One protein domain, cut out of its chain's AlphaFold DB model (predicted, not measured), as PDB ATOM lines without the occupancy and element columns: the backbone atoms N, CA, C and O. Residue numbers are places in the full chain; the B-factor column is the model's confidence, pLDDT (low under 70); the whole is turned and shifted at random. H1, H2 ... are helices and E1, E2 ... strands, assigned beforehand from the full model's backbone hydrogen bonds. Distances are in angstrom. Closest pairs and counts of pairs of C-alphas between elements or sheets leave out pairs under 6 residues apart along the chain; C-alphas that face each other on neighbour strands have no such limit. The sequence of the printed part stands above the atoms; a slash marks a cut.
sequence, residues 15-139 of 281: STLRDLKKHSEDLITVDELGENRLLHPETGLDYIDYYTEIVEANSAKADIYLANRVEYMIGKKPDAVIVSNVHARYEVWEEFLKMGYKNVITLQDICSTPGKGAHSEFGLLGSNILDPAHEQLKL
ATOM      1  N   SER A  15     259.255 195.910 135.439       91.00
ATOM      2  CA  SER A  15     259.781 197.220 135.853       91.00
ATOM      3  C   SER A  15     259.246 198.332 134.962       91.00
ATOM      4  O   SER A  15     258.625 199.250 135.483       91.00
ATOM      5  N   THR A  16     259.355 198.176 133.642       91.00
ATOM      6  CA  THR A  16     258.848 199.139 132.657       91.00
ATOM      7  C   THR A  16     257.355 199.407 132.845       91.00
ATOM      8  O   THR A  16     256.939 200.560 132.883       91.00
ATOM      9  N   LEU A  17     256.541 198.368 133.079       91.25
ATOM     10  CA  LEU A  17     255.111 198.546 133.377       91.25
ATOM     11  C   LEU A  17     254.862 199.389 134.640       91.25
ATOM     12  O   LEU A  17     253.952 200.217 134.655       91.25
ATOM     13  N   ARG A  18     255.667 199.201 135.699       91.38
ATOM     14  CA  ARG A  18     255.560 200.001 136.935       91.38
ATOM     15  C   ARG A  18     255.968 201.451 136.708       91.38
ATOM     16  O   ARG A  18     255.277 202.340 137.200       91.38
ATOM     17  N   ASP A  19     257.044 201.676 135.964       92.00
ATOM     18  CA  ASP A  19     257.576 203.013 135.698       92.00
ATOM     19  C   ASP A  19     256.606 203.826 134.827       92.00
ATOM     20  O   ASP A  19     256.326 204.989 135.123       92.00
ATOM     21  N   LEU A  20     255.991 203.176 133.832       91.38
ATOM     22  CA  LEU A  20     254.934 203.753 132.995       91.38
ATOM     23  C   LEU A  20     253.569 203.844 133.699       91.38
ATOM     24  O   LEU A  20     252.651 204.463 133.163       91.38
ATOM     25  N   LYS A  21     253.420 203.242 134.889       93.69
ATOM     26  CA  LYS A  21     252.150 203.124 135.635       93.69
ATOM     27  C   LYS A  21     251.020 202.517 134.793       93.69
ATOM     28  O   LYS A  21     249.882 202.975 134.859       93.69
ATOM     29  N   LYS A  22     251.354 201.496 134.001       91.88
ATOM     30  CA  LYS A  22     250.425 200.782 133.115       91.88
ATOM     31  C   LYS A  22     249.987 199.461 133.742       91.88
ATOM     32  O   LYS A  22     250.777 198.746 134.366       91.88
ATOM     33  N   HIS A  23     248.726 199.121 133.536       89.94
ATOM     34  CA  HIS A  23     248.087 197.877 133.937       89.94
ATOM     35  C   HIS A  23     247.803 196.992 132.716       89.94
ATOM     36  O   HIS A  23     248.003 197.384 131.570       89.94
ATOM     37  N   SER A  24     247.331 195.762 132.943       85.81
ATOM     38  CA  SER A  24     247.059 194.808 131.855       85.81
ATOM     39  C   SER A  24     245.973 195.256 130.874       85.81
ATOM     40  O   SER A  24     245.865 194.682 129.799       85.81
ATOM     41  N   GLU A  25     245.160 196.243 131.234       89.19
ATOM     42  CA  GLU A  25     244.087 196.769 130.384       89.19
ATOM     43  C   GLU A  25     244.492 198.035 129.626       89.19
ATOM     44  O   GLU A  25     243.677 198.582 128.888       89.19
ATOM     45  N   ASP A  26     245.717 198.521 129.814       93.06
ATOM     46  CA  ASP A  26     246.187 199.734 129.160       93.06
ATOM     47  C   ASP A  26     246.844 199.427 127.813       93.06
ATOM     48  O   ASP A  26     247.392 198.348 127.583       93.06
ATOM     49  N   LEU A  27     246.810 200.416 126.926       93.94
ATOM     50  CA  LEU A  27     247.601 200.432 125.702       93.94
ATOM     51  C   LEU A  27     249.019 200.936 126.001       93.94
ATOM     52  O   LEU A  27     249.184 201.936 126.711       93.94
ATOM     53  N   ILE A  28     250.018 200.289 125.401       93.38
ATOM     54  CA  ILE A  28     251.394 200.790 125.315       93.38
ATOM     55  C   ILE A  28     251.802 200.889 123.841       93.38
ATOM     56  O   ILE A  28     251.648 199.939 123.069       93.38
ATOM     57  N   THR A  29     252.302 202.057 123.459       92.50
ATOM     58  CA  THR A  29     252.905 202.335 122.149       92.50
ATOM     59  C   THR A  29     254.412 202.082 122.168       92.50
ATOM     60  O   THR A  29     255.033 202.078 123.231       92.50
ATOM     61  N   VAL A  30     255.015 201.894 120.990       91.62
ATOM     62  CA  VAL A  30     256.476 201.741 120.870       91.62
ATOM     63  C   VAL A  30     257.210 202.977 121.409       91.62
ATOM     64  O   VAL A  30     258.165 202.830 122.166       91.62
ATOM     65  N   ASP A  31     256.703 204.182 121.130       91.38
ATOM     66  CA  ASP A  31     257.275 205.438 121.637       91.38
ATOM     67  C   ASP A  31     257.294 205.505 123.176       91.38
ATOM     68  O   ASP A  31     258.246 206.013 123.766       91.38
ATOM     69  N   GLU A  32     256.262 204.973 123.847       91.50
ATOM     70  CA  GLU A  32     256.207 204.903 125.316       91.50
ATOM     71  C   GLU A  32     257.227 203.916 125.906       91.50
ATOM     72  O   GLU A  32     257.650 204.100 127.048       91.50
ATOM     73  N   LEU A  33     257.619 202.871 125.167       90.69
ATOM     74  CA  LEU A  33     258.645 201.917 125.609       90.69
ATOM     75  C   LEU A  33     260.059 202.493 125.485       90.69
ATOM     76  O   LEU A  33     260.923 202.171 126.304       90.69
ATOM     77  N   GLY A  34     260.286 203.347 124.484       87.25
ATOM     78  CA  GLY A  34     261.600 203.895 124.169       87.25
ATOM     79  C   GLY A  34     262.615 202.815 123.781       87.25
ATOM     80  O   GLY A  34     262.258 201.724 123.346       87.25
ATOM     81  N   GLU A  35     263.902 203.116 123.952       82.62
ATOM     82  CA  GLU A  35     265.003 202.245 123.503       82.62
ATOM     83  C   GLU A  35     265.288 201.062 124.449       82.62
ATOM     84  O   GLU A  35     265.909 200.081 124.050       82.62
ATOM     85  N   ASN A  36     264.812 201.107 125.699       78.00
ATOM     86  CA  ASN A  36     265.045 200.055 126.699       78.00
ATOM     87  C   ASN A  36     263.990 198.941 126.612       78.00
ATOM     88  O   ASN A  36     263.270 198.657 127.578       78.00
ATOM     89  N   ARG A  37     263.889 198.321 125.435       89.69
ATOM     90  CA  ARG A  37     262.983 197.197 125.182       89.69
ATOM     91  C   ARG A  37     263.499 195.908 125.813       89.69
ATOM     92  O   ARG A  37     264.694 195.721 126.037       89.69
ATOM     93  N   LEU A  38     262.561 195.028 126.158       91.06
ATOM     94  CA  LEU A  38     262.887 193.723 126.712       91.06
ATOM     95  C   LEU A  38     263.275 192.788 125.566       91.06
ATOM     96  O   LEU A  38     262.460 192.516 124.690       91.06
ATOM     97  N   LEU A  39     264.505 192.287 125.606       91.88
ATOM     98  CA  LEU A  39     264.962 191.242 124.701       91.88
ATOM     99  C   LEU A  39     264.486 189.875 125.201       91.88
ATOM    100  O   LEU A  39     264.425 189.639 126.412       91.88
ATOM    101  N   HIS A  40     264.177 188.973 124.273       89.25
ATOM    102  CA  HIS A  40     263.832 187.595 124.595       89.25
ATOM    103  C   HIS A  40     264.979 186.937 125.389       89.25
ATOM    104  O   HIS A  40     266.131 187.012 124.951       89.25
ATOM    105  N   PRO A  41     264.703 186.298 126.542       82.06
ATOM    106  CA  PRO A  41     265.738 185.892 127.497       82.06
ATOM    107  C   PRO A  41     266.746 184.890 126.924       82.06
ATOM    108  O   PRO A  41     267.927 184.978 127.246       82.06
ATOM    109  N   GLU A  42     266.295 183.989 126.048       83.44
ATOM    110  CA  GLU A  42     267.142 182.925 125.492       83.44
ATOM    111  C   GLU A  42     267.775 183.289 124.142       83.44
ATOM    112  O   GLU A  42     268.876 182.851 123.823       83.44
ATOM    113  N   THR A  43     267.093 184.096 123.325       87.06
ATOM    114  CA  THR A  43     267.517 184.374 121.936       87.06
ATOM    115  C   THR A  43     268.109 185.768 121.763       87.06
ATOM    116  O   THR A  43     268.758 186.034 120.755       87.06
ATOM    117  N   GLY A  44     267.883 186.673 122.720       90.12
ATOM    118  CA  GLY A  44     268.285 188.076 122.630       90.12
ATOM    119  C   GLY A  44     267.487 188.894 121.611       90.12
ATOM    120  O   GLY A  44     267.859 190.029 121.330       90.12
ATOM    121  N   LEU A  45     266.411 188.337 121.050       92.06
ATOM    122  CA  LEU A  45     265.615 188.981 120.011       92.06
ATOM    123  C   LEU A  45     264.725 190.089 120.593       92.06
ATOM    124  O   LEU A  45     264.024 189.873 121.582       92.06
ATOM    125  N   ASP A  46     264.712 191.256 119.951       93.56
ATOM    126  CA  ASP A  46     263.697 192.285 120.177       93.56
ATOM    127  C   ASP A  46     262.488 191.989 119.283       93.56
ATOM    128  O   ASP A  46     262.560 192.112 118.059       93.56
ATOM    129  N   TYR A  47     261.367 191.581 119.881       92.69
ATOM    130  CA  TYR A  47     260.169 191.244 119.111       92.69
ATOM    131  C   TYR A  47     259.605 192.431 118.326       92.69
ATOM    132  O   TYR A  47     259.076 192.235 117.233       92.69
ATOM    133  N   ILE A  48     259.698 193.653 118.857       93.50
ATOM    134  CA  ILE A  48     259.140 194.833 118.190       93.50
ATOM    135  C   ILE A  48     259.948 195.132 116.928       93.50
ATOM    136  O   ILE A  48     259.346 195.346 115.875       93.50
ATOM    137  N   ASP A  49     261.279 195.095 117.010       94.50
ATOM    138  CA  ASP A  49     262.128 195.264 115.821       94.50
ATOM    139  C   ASP A  49     261.922 194.131 114.830       94.50
ATOM    140  O   ASP A  49     261.666 194.391 113.659       94.50
ATOM    141  N   TYR A  50     261.925 192.886 115.301       93.56
ATOM    142  CA  TYR A  50     261.762 191.720 114.440       93.56
ATOM    143  C   TYR A  50     260.484 191.783 113.589       93.56
ATOM    144  O   TYR A  50     260.531 191.611 112.371       93.56
ATOM    145  N   TYR A  51     259.331 192.086 114.202       93.44
ATOM    146  CA  TYR A  51     258.084 192.235 113.445       93.44
ATOM    147  C   TYR A  51     258.084 193.478 112.545       93.44
ATOM    148  O   TYR A  51     257.525 193.424 111.450       93.44
ATOM    149  N   THR A  52     258.711 194.578 112.975       95.19
ATOM    150  CA  THR A  52     258.837 195.798 112.158       95.19
ATOM    151  C   THR A  52     259.636 195.515 110.889       95.19
ATOM    152  O   THR A  52     259.148 195.778 109.790       95.19
ATOM    153  N   GLU A  53     260.807 194.891 111.023       95.44
ATOM    154  CA  GLU A  53     261.692 194.544 109.910       95.44
ATOM    155  C   GLU A  53     261.009 193.616 108.900       95.44
ATOM    156  O   GLU A  53     261.097 193.848 107.695       95.44
ATOM    157  N   ILE A  54     260.270 192.600 109.367       92.19
ATOM    158  CA  ILE A  54     259.525 191.685 108.484       92.19
ATOM    159  C   ILE A  54     258.482 192.439 107.652       92.19
ATOM    160  O   ILE A  54     258.351 192.199 106.449       92.19
ATOM    161  N   VAL A  55     257.724 193.343 108.275       94.88
ATOM    162  CA  VAL A  55     256.676 194.112 107.588       94.88
ATOM    163  C   VAL A  55     257.293 195.090 106.584       94.88
ATOM    164  O   VAL A  55     256.840 195.164 105.438       94.88
ATOM    165  N   GLU A  56     258.351 195.797 106.976       95.88
ATOM    166  CA  GLU A  56     259.021 196.792 106.131       95.88
ATOM    167  C   GLU A  56     259.782 196.163 104.960       95.88
ATOM    168  O   GLU A  56     259.734 196.688 103.842       95.88
ATOM    169  N   ALA A  57     260.385 194.986 105.157       93.94
ATOM    170  CA  ALA A  57     260.986 194.198 104.078       93.94
ATOM    171  C   ALA A  57     259.968 193.831 102.982       93.94
ATOM    172  O   ALA A  57     260.334 193.672 101.817       93.94
ATOM    173  N   ASN A  58     258.678 193.771 103.328       91.50
ATOM    174  CA  ASN A  58     257.571 193.520 102.404       91.50
ATOM    175  C   ASN A  58     256.914 194.811 101.875       91.50
ATOM    176  O   ASN A  58     255.772 194.790 101.417       91.50
ATOM    177  N   SER A  59     257.638 195.941 101.892       94.31
ATOM    178  CA  SER A  59     257.183 197.243 101.369       94.31
ATOM    179  C   SER A  59     255.899 197.777 102.023       94.31
ATOM    180  O   SER A  59     255.144 198.530 101.400       94.31
ATOM    181  N   ALA A  60     255.650 197.407 103.281       95.69
ATOM    182  CA  ALA A  60     254.556 197.920 104.098       95.69
ATOM    183  C   ALA A  60     255.097 198.746 105.275       95.69
ATOM    184  O   ALA A  60     256.260 198.637 105.643       95.69
ATOM    185  N   LYS A  61     254.252 199.592 105.873       95.00
ATOM    186  CA  LYS A  61     254.597 200.328 107.097       95.00
ATOM    187  C   LYS A  61     254.078 199.563 108.312       95.00
ATOM    188  O   LYS A  61     252.900 199.208 108.338       95.00
ATOM    189  N   ALA A  62     254.925 199.362 109.318       94.50
ATOM    190  CA  ALA A  62     254.515 198.789 110.594       94.50
ATOM    191  C   ALA A  62     254.091 199.887 111.583       94.50
ATOM    192  O   ALA A  62     254.776 200.893 111.743       94.50
ATOM    193  N   ASP A  63     252.969 199.680 112.270       92.62
ATOM    194  CA  ASP A  63     252.564 200.468 113.436       92.62
ATOM    195  C   ASP A  63     252.197 199.476 114.553       92.62
ATOM    196  O   ASP A  63     251.141 198.839 114.511       92.62
ATOM    197  N   ILE A  64     253.093 199.302 115.531       93.12
ATOM    198  CA  ILE A  64     252.968 198.281 116.582       93.12
ATOM    199  C   ILE A  64     252.322 198.867 117.842       93.12
ATOM    200  O   ILE A  64     252.659 199.954 118.313       93.12
ATOM    201  N   TYR A  65     251.399 198.096 118.412       92.56
ATOM    202  CA  TYR A  65     250.670 198.421 119.632       92.56
ATOM    203  C   TYR A  65     250.639 197.203 120.544       92.56
ATOM    204  O   TYR A  65     250.368 196.095 120.086       92.56
ATOM    205  N   LEU A  66     250.845 197.413 121.841       93.62
ATOM    206  CA  LEU A  66     250.713 196.359 122.838       93.62
ATOM    207  C   LEU A  66     249.465 196.614 123.682       93.62
ATOM    208  O   LEU A  66     249.394 197.594 124.426       93.62
ATOM    209  N   ALA A  67     248.469 195.742 123.550       92.44
ATOM    210  CA  ALA A  67     247.233 195.784 124.322       92.44
ATOM    211  C   ALA A  67     246.598 194.390 124.405       92.44
ATOM    212  O   ALA A  67     246.661 193.627 123.446       92.44
ATOM    213  N   ASN A  68     245.927 194.087 125.519       90.44
ATOM    214  CA  ASN A  68     245.121 192.863 125.656       90.44
ATOM    215  C   ASN A  68     243.651 193.051 125.258       90.44
ATOM    216  O   ASN A  68     242.876 192.107 125.304       90.44
ATOM    217  N   ARG A  69     243.244 194.286 124.959       91.69
ATOM    218  CA  ARG A  69     241.850 194.669 124.743       91.69
ATOM    219  C   ARG A  69     241.605 194.986 123.278       91.69
ATOM    220  O   ARG A  69     242.210 195.921 122.741       91.69
ATOM    221  N   VAL A  70     240.694 194.241 122.653       92.31
ATOM    222  CA  VAL A  70     240.333 194.419 121.239       92.31
ATOM    223  C   VAL A  70     239.781 195.818 120.948       92.31
ATOM    224  O   VAL A  70     239.912 196.305 119.827       92.31
ATOM    225  N   GLU A  71     239.233 196.528 121.943       93.06
ATOM    226  CA  GLU A  71     238.678 197.874 121.758       93.06
ATOM    227  C   GLU A  71     239.729 198.896 121.315       93.06
ATOM    228  O   GLU A  71     239.416 199.781 120.515       93.06
ATOM    229  N   TYR A  72     240.983 198.766 121.767       92.88
ATOM    230  CA  TYR A  72     242.060 199.637 121.283       92.88
ATOM    231  C   TYR A  72     242.361 199.387 119.810       92.88
ATOM    232  O   TYR A  72     242.570 200.342 119.063       92.88
ATOM    233  N   MET A  73     242.351 198.119 119.389       91.19
ATOM    234  CA  MET A  73     242.593 197.725 118.001       91.19
ATOM    235  C   MET A  73     241.448 198.211 117.104       91.19
ATOM    236  O   MET A  73     241.683 198.856 116.086       91.19
ATOM    237  N   ILE A  74     240.198 198.016 117.532       92.56
ATOM    238  CA  ILE A  74     238.997 198.510 116.839       92.56
ATOM    239  C   ILE A  74     238.988 200.039 116.748       92.56
ATOM    240  O   ILE A  74     238.603 200.596 115.718       92.56
ATOM    241  N   GLY A  75     239.458 200.735 117.789       92.62
ATOM    242  CA  GLY A  75     239.594 202.192 117.803       92.62
ATOM    243  C   GLY A  75     240.498 202.742 116.693       92.62
ATOM    244  O   GLY A  75     240.316 203.888 116.277       92.62
ATOM    245  N   LYS A  76     241.419 201.925 116.160       92.19
ATOM    246  CA  LYS A  76     242.262 202.261 114.998       92.19
ATOM    247  C   LYS A  76     241.543 202.130 113.656       92.19
ATOM    248  O   LYS A  76     242.075 202.592 112.655       92.19
ATOM    249  N   LYS A  77     240.328 201.574 113.646       93.50
ATOM    250  CA  LYS A  77     239.478 201.370 112.465       93.50
ATOM    251  C   LYS A  77     240.172 200.594 111.323       93.50
ATOM    252  O   LYS A  77     240.196 201.106 110.205       93.50
ATOM    253  N   PRO A  78     240.748 199.406 111.580       95.00
ATOM    254  CA  PRO A  78     241.361 198.603 110.521       95.00
ATOM    255  C   PRO A  78     240.334 198.146 109.467       95.00
ATOM    256  O   PRO A  78     239.208 197.797 109.799       95.00
ATOM    257  N   ASP A  79     240.716 198.071 108.191       96.00
ATOM    258  CA  ASP A  79     239.818 197.552 107.142       96.00
ATOM    259  C   ASP A  79     239.547 196.042 107.283       96.00
ATOM    260  O   ASP A  79     238.475 195.545 106.920       96.00
ATOM    261  N   ALA A  80     240.529 195.306 107.805       96.81
ATOM    262  CA  ALA A  80     240.486 193.870 108.046       96.81
ATOM    263  C   ALA A  80     241.358 193.507 109.255       96.81
ATOM    264  O   ALA A  80     242.328 194.203 109.554       96.81
ATOM    265  N   VAL A  81     241.040 192.399 109.921       97.06
ATOM    266  CA  VAL A  81     241.830 191.864 111.040       97.06
ATOM    267  C   VAL A  81     242.154 190.394 110.783       97.06
ATOM    268  O   VAL A  81     241.273 189.617 110.417       97.06
ATOM    269  N   ILE A  82     243.415 190.018 111.007       97.25
ATOM    270  CA  ILE A  82     243.876 188.626 111.004       97.25
ATOM    271  C   ILE A  82     244.333 188.275 112.419       97.25
ATOM    272  O   ILE A  82     245.353 188.772 112.898       97.25
ATOM    273  N   VAL A  83     243.576 187.415 113.095       96.88
ATOM    274  CA  VAL A  83     243.920 186.900 114.423       96.88
ATOM    275  C   VAL A  83     244.960 185.796 114.264       96.88
ATOM    276  O   VAL A  83     244.648 184.702 113.794       96.88
ATOM    277  N   SER A  84     246.201 186.095 114.645       95.50
ATOM    278  CA  SER A  84     247.356 185.208 114.427       95.50
ATOM    279  C   SER A  84     247.726 184.348 115.633       95.50
ATOM    280  O   SER A  84     248.720 183.631 115.582       95.50
ATOM    281  N   ASN A  85     246.931 184.403 116.706       94.44
ATOM    282  CA  ASN A  85     247.125 183.519 117.845       94.44
ATOM    283  C   ASN A  85     247.092 182.053 117.408       94.44
ATOM    284  O   ASN A  85     246.348 181.685 116.496       94.44
ATOM    285  N   VAL A  86     247.842 181.202 118.100       93.81
ATOM    286  CA  VAL A  86     247.674 179.758 117.950       93.81
ATOM    287  C   VAL A  86     246.574 179.326 118.899       93.81
ATOM    288  O   VAL A  86     245.496 178.969 118.439       93.81
ATOM    289  N   HIS A  87     246.743 179.438 120.213       93.44
ATOM    290  CA  HIS A  87     245.798 178.824 121.158       93.44
ATOM    291  C   HIS A  87     244.517 179.636 121.370       93.44
ATOM    292  O   HIS A  87     243.424 179.071 121.373       93.44
ATOM    293  N   ALA A  88     244.630 180.962 121.481       93.88
ATOM    294  CA  ALA A  88     243.509 181.849 121.821       93.88
ATOM    295  C   ALA A  88     242.693 182.349 120.610       93.88
ATOM    296  O   ALA A  88     241.769 183.146 120.762       93.88
ATOM    297  N   ARG A  89     243.011 181.894 119.391       95.06
ATOM    298  CA  ARG A  89     242.489 182.473 118.139       95.06
ATOM    299  C   ARG A  89     240.974 182.578 118.045       95.06
ATOM    300  O   ARG A  89     240.478 183.603 117.598       95.06
ATOM    301  N   TYR A  90     240.243 181.550 118.471       96.19
ATOM    302  CA  TYR A  90     238.782 181.556 118.402       96.19
ATOM    303  C   TYR A  90     238.165 182.498 119.434       96.19
ATOM    304  O   TYR A  90     237.211 183.197 119.116       96.19
ATOM    305  N   GLU A  91     238.739 182.561 120.637       96.38
ATOM    306  CA  GLU A  91     238.301 183.484 121.687       96.38
ATOM    307  C   GLU A  91     238.489 184.935 121.232       96.38
ATOM    308  O   GLU A  91     237.525 185.698 121.190       96.38
ATOM    309  N   VAL A  92     239.694 185.282 120.768       95.69
ATOM    310  CA  VAL A  92     240.015 186.629 120.271       95.69
ATOM    311  C   VAL A  92     239.176 186.981 119.038       95.69
ATOM    312  O   VAL A  92     238.629 188.080 118.947       95.69
ATOM    313  N   TRP A  93     239.015 186.051 118.092       97.12
ATOM    314  CA  TRP A  93     238.155 186.245 116.921       97.12
ATOM    315  C   TRP A  93     236.701 186.534 117.319       97.12
ATOM    316  O   TRP A  93     236.103 187.493 116.823       97.12
ATOM    317  N   GLU A  94     236.141 185.769 118.259       97.06
ATOM    318  CA  GLU A  94     234.794 186.008 118.776       97.06
ATOM    319  C   GLU A  94     234.653 187.368 119.472       97.06
ATOM    320  O   GLU A  94     233.596 187.996 119.363       97.06
ATOM    321  N   GLU A  95     235.675 187.833 120.193       96.31
ATOM    322  CA  GLU A  95     235.667 189.157 120.826       96.31
ATOM    323  C   GLU A  95     235.521 190.279 119.794       96.31
ATOM    324  O   GLU A  95     234.667 191.159 119.954       96.31
ATOM    325  N   PHE A  96     236.273 190.218 118.690       96.88
ATOM    326  CA  PHE A  96     236.120 191.178 117.595       96.88
ATOM    327  C   PHE A  96     234.706 191.153 116.996       96.88
ATOM    328  O   PHE A  96     234.113 192.215 116.769       96.88
ATOM    329  N   LEU A  97     234.134 189.961 116.785       95.62
ATOM    330  CA  LEU A  97     232.770 189.830 116.264       95.62
ATOM    331  C   LEU A  97     231.725 190.417 117.224       95.62
ATOM    332  O   LEU A  97     230.808 191.118 116.782       95.62
ATOM    333  N   LYS A  98     231.862 190.173 118.535       96.19
ATOM    334  CA  LYS A  98     230.966 190.713 119.581       96.19
ATOM    335  C   LYS A  98     230.998 192.241 119.634       96.19
ATOM    336  O   LYS A  98     229.984 192.860 119.952       96.19
ATOM    337  N   MET A  99     232.121 192.851 119.265       94.19
ATOM    338  CA  MET A  99     232.276 194.304 119.125       94.19
ATOM    339  C   MET A  99     231.774 194.859 117.777       94.19
ATOM    340  O   MET A  99     231.870 196.059 117.524       94.19
ATOM    341  N   GLY A 100     231.202 194.011 116.916       93.19
ATOM    342  CA  GLY A 100     230.574 194.410 115.654       93.19
ATOM    343  C   GLY A 100     231.520 194.483 114.453       93.19
ATOM    344  O   GLY A 100     231.092 194.913 113.378       93.19
ATOM    345  N   TYR A 101     232.776 194.052 114.598       94.31
ATOM    346  CA  TYR A 101     233.724 193.956 113.488       94.31
ATOM    347  C   TYR A 101     233.443 192.704 112.657       94.31
ATOM    348  O   TYR A 101     233.357 191.613 113.201       94.31
ATOM    349  N   LYS A 102     233.263 192.850 111.339       90.81
ATOM    350  CA  LYS A 102     232.838 191.737 110.464       90.81
ATOM    351  C   LYS A 102     233.945 191.169 109.583       90.81
ATOM    352  O   LYS A 102     233.878 190.001 109.222       90.81
ATOM    353  N   ASN A 103     234.925 191.988 109.205       96.50
ATOM    354  CA  ASN A 103     236.017 191.567 108.331       96.50
ATOM    355  C   ASN A 103     237.192 191.043 109.165       96.50
ATOM    356  O   ASN A 103     238.226 191.696 109.292       96.50
ATOM    357  N   VAL A 104     236.965 189.906 109.819       97.50
ATOM    358  CA  VAL A 104     237.899 189.309 110.775       97.50
ATOM    359  C   VAL A 104     238.038 187.833 110.445       97.50
ATOM    360  O   VAL A 104     237.045 187.103 110.425       97.50
ATOM    361  N   ILE A 105     239.271 187.408 110.203       97.44
ATOM    362  CA  ILE A 105     239.637 186.004 110.019       97.44
ATOM    363  C   ILE A 105     240.685 185.613 111.057       97.44
ATOM    364  O   ILE A 105     241.323 186.469 111.673       97.44
ATOM    365  N   THR A 106     240.881 184.321 111.245       97.56
ATOM    366  CA  THR A 106     242.065 183.768 111.902       97.56
ATOM    367  C   THR A 106     243.145 183.481 110.861       97.56
ATOM    368  O   THR A 106     242.848 183.303 109.679       97.56
ATOM    369  N   LEU A 107     244.408 183.396 111.281       96.69
ATOM    370  CA  LEU A 107     245.494 182.968 110.394       96.69
ATOM    371  C   LEU A 107     245.225 181.561 109.822       96.69
ATOM    372  O   LEU A 107     245.474 181.326 108.641       96.69
ATOM    373  N   GLN A 108     244.590 180.687 110.616       95.75
ATOM    374  CA  GLN A 108     244.158 179.348 110.205       95.75
ATOM    375  C   GLN A 108     243.188 179.373 109.011       95.75
ATOM    376  O   GLN A 108     243.123 178.405 108.260       95.75
ATOM    377  N   ASP A 109     242.444 180.453 108.764       95.19
ATOM    378  CA  ASP A 109     241.553 180.516 107.597       95.19
ATOM    379  C   ASP A 109     242.330 180.525 106.264       95.19
ATOM    380  O   ASP A 109     241.794 180.157 105.215       95.19
ATOM    381  N   ILE A 110     243.620 180.870 106.296       94.31
ATOM    382  CA  ILE A 110     244.530 180.748 105.157       94.31
ATOM    383  C   ILE A 110     244.995 179.288 105.056       94.31
ATOM    384  O   ILE A 110     245.395 178.679 106.040       94.31
ATOM    385  N   CYS A 111     244.943 178.706 103.853       93.62
ATOM    386  CA  CYS A 111     245.327 177.309 103.589       93.62
ATOM    387  C   CYS A 111     244.516 176.234 104.348       93.62
ATOM    388  O   CYS A 111     244.948 175.085 104.413       93.62
ATOM    389  N   SER A 112     243.324 176.548 104.871       92.56
ATOM    390  CA  SER A 112     242.453 175.548 105.522       92.56
ATOM    391  C   SER A 112     241.496 174.813 104.589       92.56
ATOM    392  O   SER A 112     240.968 173.755 104.927       92.56
ATOM    393  N   THR A 113     241.238 175.369 103.406       88.69
ATOM    394  CA  THR A 113     240.208 174.850 102.501       88.69
ATOM    395  C   THR A 113     240.799 173.872 101.479       88.69
ATOM    396  O   THR A 113     241.680 174.266 100.707       88.69
ATOM    397  N   PRO A 114     240.287 172.629 101.393       85.44
ATOM    398  CA  PRO A 114     240.684 171.685 100.352       85.44
ATOM    399  C   PRO A 114     240.448 172.225  98.933       85.44
ATOM    400  O   PRO A 114     239.520 172.990  98.679       85.44
ATOM    401  N   GLY A 115     241.263 171.775  97.973       77.81
ATOM    402  CA  GLY A 115     241.075 172.071  96.544       77.81
ATOM    403  C   GLY A 115     241.801 173.315  96.018       77.81
ATOM    404  O   GLY A 115     241.752 173.572  94.816       77.81
ATOM    405  N   LYS A 116     242.521 174.056  96.871       70.25
ATOM    406  CA  LYS A 116     243.432 175.141  96.469       70.25
ATOM    407  C   LYS A 116     244.858 174.841  96.937       70.25
ATOM    408  O   LYS A 116     245.277 175.309  97.985       70.25
ATOM    409  N   GLY A 117     245.605 174.062  96.153       82.19
ATOM    410  CA  GLY A 117     247.002 173.740  96.466       82.19
ATOM    411  C   GLY A 117     247.173 172.962  97.778       82.19
ATOM    412  O   GLY A 117     246.327 172.139  98.139       82.19
ATOM    413  N   ALA A 118     248.292 173.204  98.465       88.06
ATOM    414  CA  ALA A 118     248.551 172.638  99.784       88.06
ATOM    415  C   ALA A 118     247.558 173.206 100.812       88.06
ATOM    416  O   ALA A 118     247.339 174.414 100.867       88.06
ATOM    417  N   HIS A 119     246.969 172.325 101.617       93.44
ATOM    418  CA  HIS A 119     246.026 172.693 102.669       93.44
ATOM    419  C   HIS A 119     246.244 171.829 103.910       93.44
ATOM    420  O   HIS A 119     246.866 170.774 103.820       93.44
ATOM    421  N   SER A 120     245.715 172.271 105.046       93.62
ATOM    422  CA  SER A 120     245.666 171.522 106.303       93.62
ATOM    423  C   SER A 120     244.396 171.880 107.057       93.62
ATOM    424  O   SER A 120     243.949 173.014 106.963       93.62
ATOM    425  N   GLU A 121     243.821 170.978 107.854       91.44
ATOM    426  CA  GLU A 121     242.690 171.354 108.722       91.44
ATOM    427  C   GLU A 121     243.072 172.452 109.731       91.44
ATOM    428  O   GLU A 121     242.218 173.230 110.153       91.44
ATOM    429  N   PHE A 122     244.366 172.559 110.051       92.94
ATOM    430  CA  PHE A 122     244.947 173.606 110.890       92.94
ATOM    431  C   PHE A 122     245.307 174.885 110.123       92.94
ATOM    432  O   PHE A 122     245.649 175.876 110.760       92.94
ATOM    433  N   GLY A 123     245.192 174.889 108.790       94.50
ATOM    434  CA  GLY A 123     245.554 176.021 107.941       94.50
ATOM    435  C   GLY A 123     246.977 176.520 108.181       94.50
ATOM    436  O   GLY A 123     247.884 175.722 108.421       94.50
ATOM    437  N   LEU A 124     247.149 177.839 108.092       95.19
ATOM    438  CA  LEU A 124     248.365 178.542 108.472       95.19
ATOM    439  C   LEU A 124     248.333 178.914 109.962       95.19
ATOM    440  O   LEU A 124     247.375 179.499 110.459       95.19
ATOM    441  N   LEU A 125     249.414 178.615 110.665       94.44
ATOM    442  CA  LEU A 125     249.650 178.941 112.066       94.44
ATOM    443  C   LEU A 125     251.084 179.440 112.236       94.44
ATOM    444  O   LEU A 125     251.966 179.110 111.443       94.44
ATOM    445  N   GLY A 126     251.333 180.189 113.312       90.06
ATOM    446  CA  GLY A 126     252.684 180.639 113.663       90.06
ATOM    447  C   GLY A 126     253.676 179.501 113.949       90.06
ATOM    448  O   GLY A 126     254.874 179.746 113.938       90.06
ATOM    449  N   SER A 127     253.196 178.270 114.163       87.88
ATOM    450  CA  SER A 127     254.028 177.072 114.348       87.88
ATOM    451  C   SER A 127     254.430 176.378 113.037       87.88
ATOM    452  O   SER A 127     255.180 175.403 113.050       87.88
ATOM    453  N   ASN A 128     253.953 176.849 111.877       91.38
ATOM    454  CA  ASN A 128     254.392 176.287 110.601       91.38
ATOM    455  C   ASN A 128     255.847 176.650 110.296       91.38
ATOM    456  O   ASN A 128     256.331 177.729 110.623       91.38
ATOM    457  N   ILE A 129     256.534 175.742 109.604       88.44
ATOM    458  CA  ILE A 129     257.952 175.908 109.283       88.44
ATOM    459  C   ILE A 129     258.077 176.620 107.939       88.44
ATOM    460  O   ILE A 129     257.565 176.134 106.926       88.44
ATOM    461  N   LEU A 130     258.785 177.747 107.940       89.19
ATOM    462  CA  LEU A 130     259.187 178.479 106.744       89.19
ATOM    463  C   LEU A 130     260.645 178.150 106.408       89.19
ATOM    464  O   LEU A 130     261.531 178.327 107.239       89.19
ATOM    465  N   ASP A 131     260.891 177.726 105.172       89.19
ATOM    466  CA  ASP A 131     262.207 177.789 104.543       89.19
ATOM    467  C   ASP A 131     262.295 179.108 103.756       89.19
ATOM    468  O   ASP A 131     261.724 179.208 102.662       89.19
ATOM    469  N   PRO A 132     262.979 180.135 104.291       84.62
ATOM    470  CA  PRO A 132     263.059 181.436 103.640       84.62
ATOM    471  C   PRO A 132     263.931 181.415 102.378       84.62
ATOM    472  O   PRO A 132     263.746 182.264 101.512       84.62
ATOM    473  N   ALA A 133     264.863 180.465 102.240       89.12
ATOM    474  CA  ALA A 133     265.748 180.397 101.076       89.12
ATOM    475  C   ALA A 133     265.016 179.884  99.829       89.12
ATOM    476  O   ALA A 133     265.344 180.280  98.710       89.12
ATOM    477  N   HIS A 134     264.025 179.015 100.029       91.75
ATOM    478  CA  HIS A 134     263.218 178.439  98.951       91.75
ATOM    479  C   HIS A 134     261.782 178.973  98.915       91.75
ATOM    480  O   HIS A 134     260.997 178.513  98.086       91.75
ATOM    481  N   GLU A 135     261.434 179.901  99.812       88.81
ATOM    482  CA  GLU A 135     260.077 180.434  99.995       88.81
ATOM    483  C   GLU A 135     259.032 179.314 100.174       88.81
ATOM    484  O   GLU A 135     257.914 179.372  99.656       88.81
ATOM    485  N   GLN A 136     259.408 178.250 100.893       92.31
ATOM    486  CA  GLN A 136     258.554 177.084 101.112       92.31
ATOM    487  C   GLN A 136     257.975 177.077 102.518       92.31
ATOM    488  O   GLN A 136     258.690 177.199 103.506       92.31
ATOM    489  N   LEU A 137     256.667 176.857 102.601       92.00
ATOM    490  CA  LEU A 137     255.939 176.760 103.857       92.00
ATOM    491  C   LEU A 137     255.443 175.329 104.064       92.00
ATOM    492  O   LEU A 137     254.721 174.779 103.227       92.00
ATOM    493  N   LYS A 138     255.806 174.730 105.197       93.00
ATOM    494  CA  LYS A 138     255.357 173.395 105.592       93.00
ATOM    495  C   LYS A 138     254.171 173.502 106.549       93.00
ATOM    496  O   LYS A 138     254.328 173.862 107.713       93.00
ATOM    497  N   LEU A 139     252.991 173.151 106.040       94.25
ATOM    498  CA  LEU A 139     251.753 173.086 106.818       94.25
ATOM    499  C   LEU A 139     251.714 171.855 107.738       94.25
ATOM    500  O   LEU A 139     252.438 170.876 107.528       94.25
TER     501      LEU A 139
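Overview. This is residues 15 to 139 of the 281 residues of the protein "F420_ligase domain-containing protein" of Rikenellaceae bacterium (UniProt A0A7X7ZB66). With little regular structure, the domain is mostly loops, with H5 packed on the parallel sheet E1 E2 and the hairpin E3 E4 apart. The printed part has 125 residues, 48 in named elements, ordered H1 H2 H3 H4 E1 H5 E2 E3 E4, mixed in class. It is only just loose, radius of gyration of the C-alphas 16.7 A, spanning 52 by 39 by 27 A.

Arrangement. E1, residues 81 to 83, and E2, 104 to 106, are parallel, N 83 and O 105 being 2.8 A apart. H5, 89 to 98, between them completes a strand-helix-strand unit. H4, 70 to 75, touches H5, closest C-alphas Val 70 and Phe 96, 6.4 A. In both helices every O i to N i+4 pair is within hydrogen-bond range.

Along the chain. H1, 15 to 19, begins at C-alpha (259.781, 197.220, 135.853). H2 is 30 to 33; H3, 47 to 57, is 15.3 A long. E3 is 129 to 131; E4, 136 to 138, ends at (255.357, 173.395, 105.592).

Size, cuts and confidence. The printed part has no cut; no printed residue is under 70. Link E2 to E3 is long.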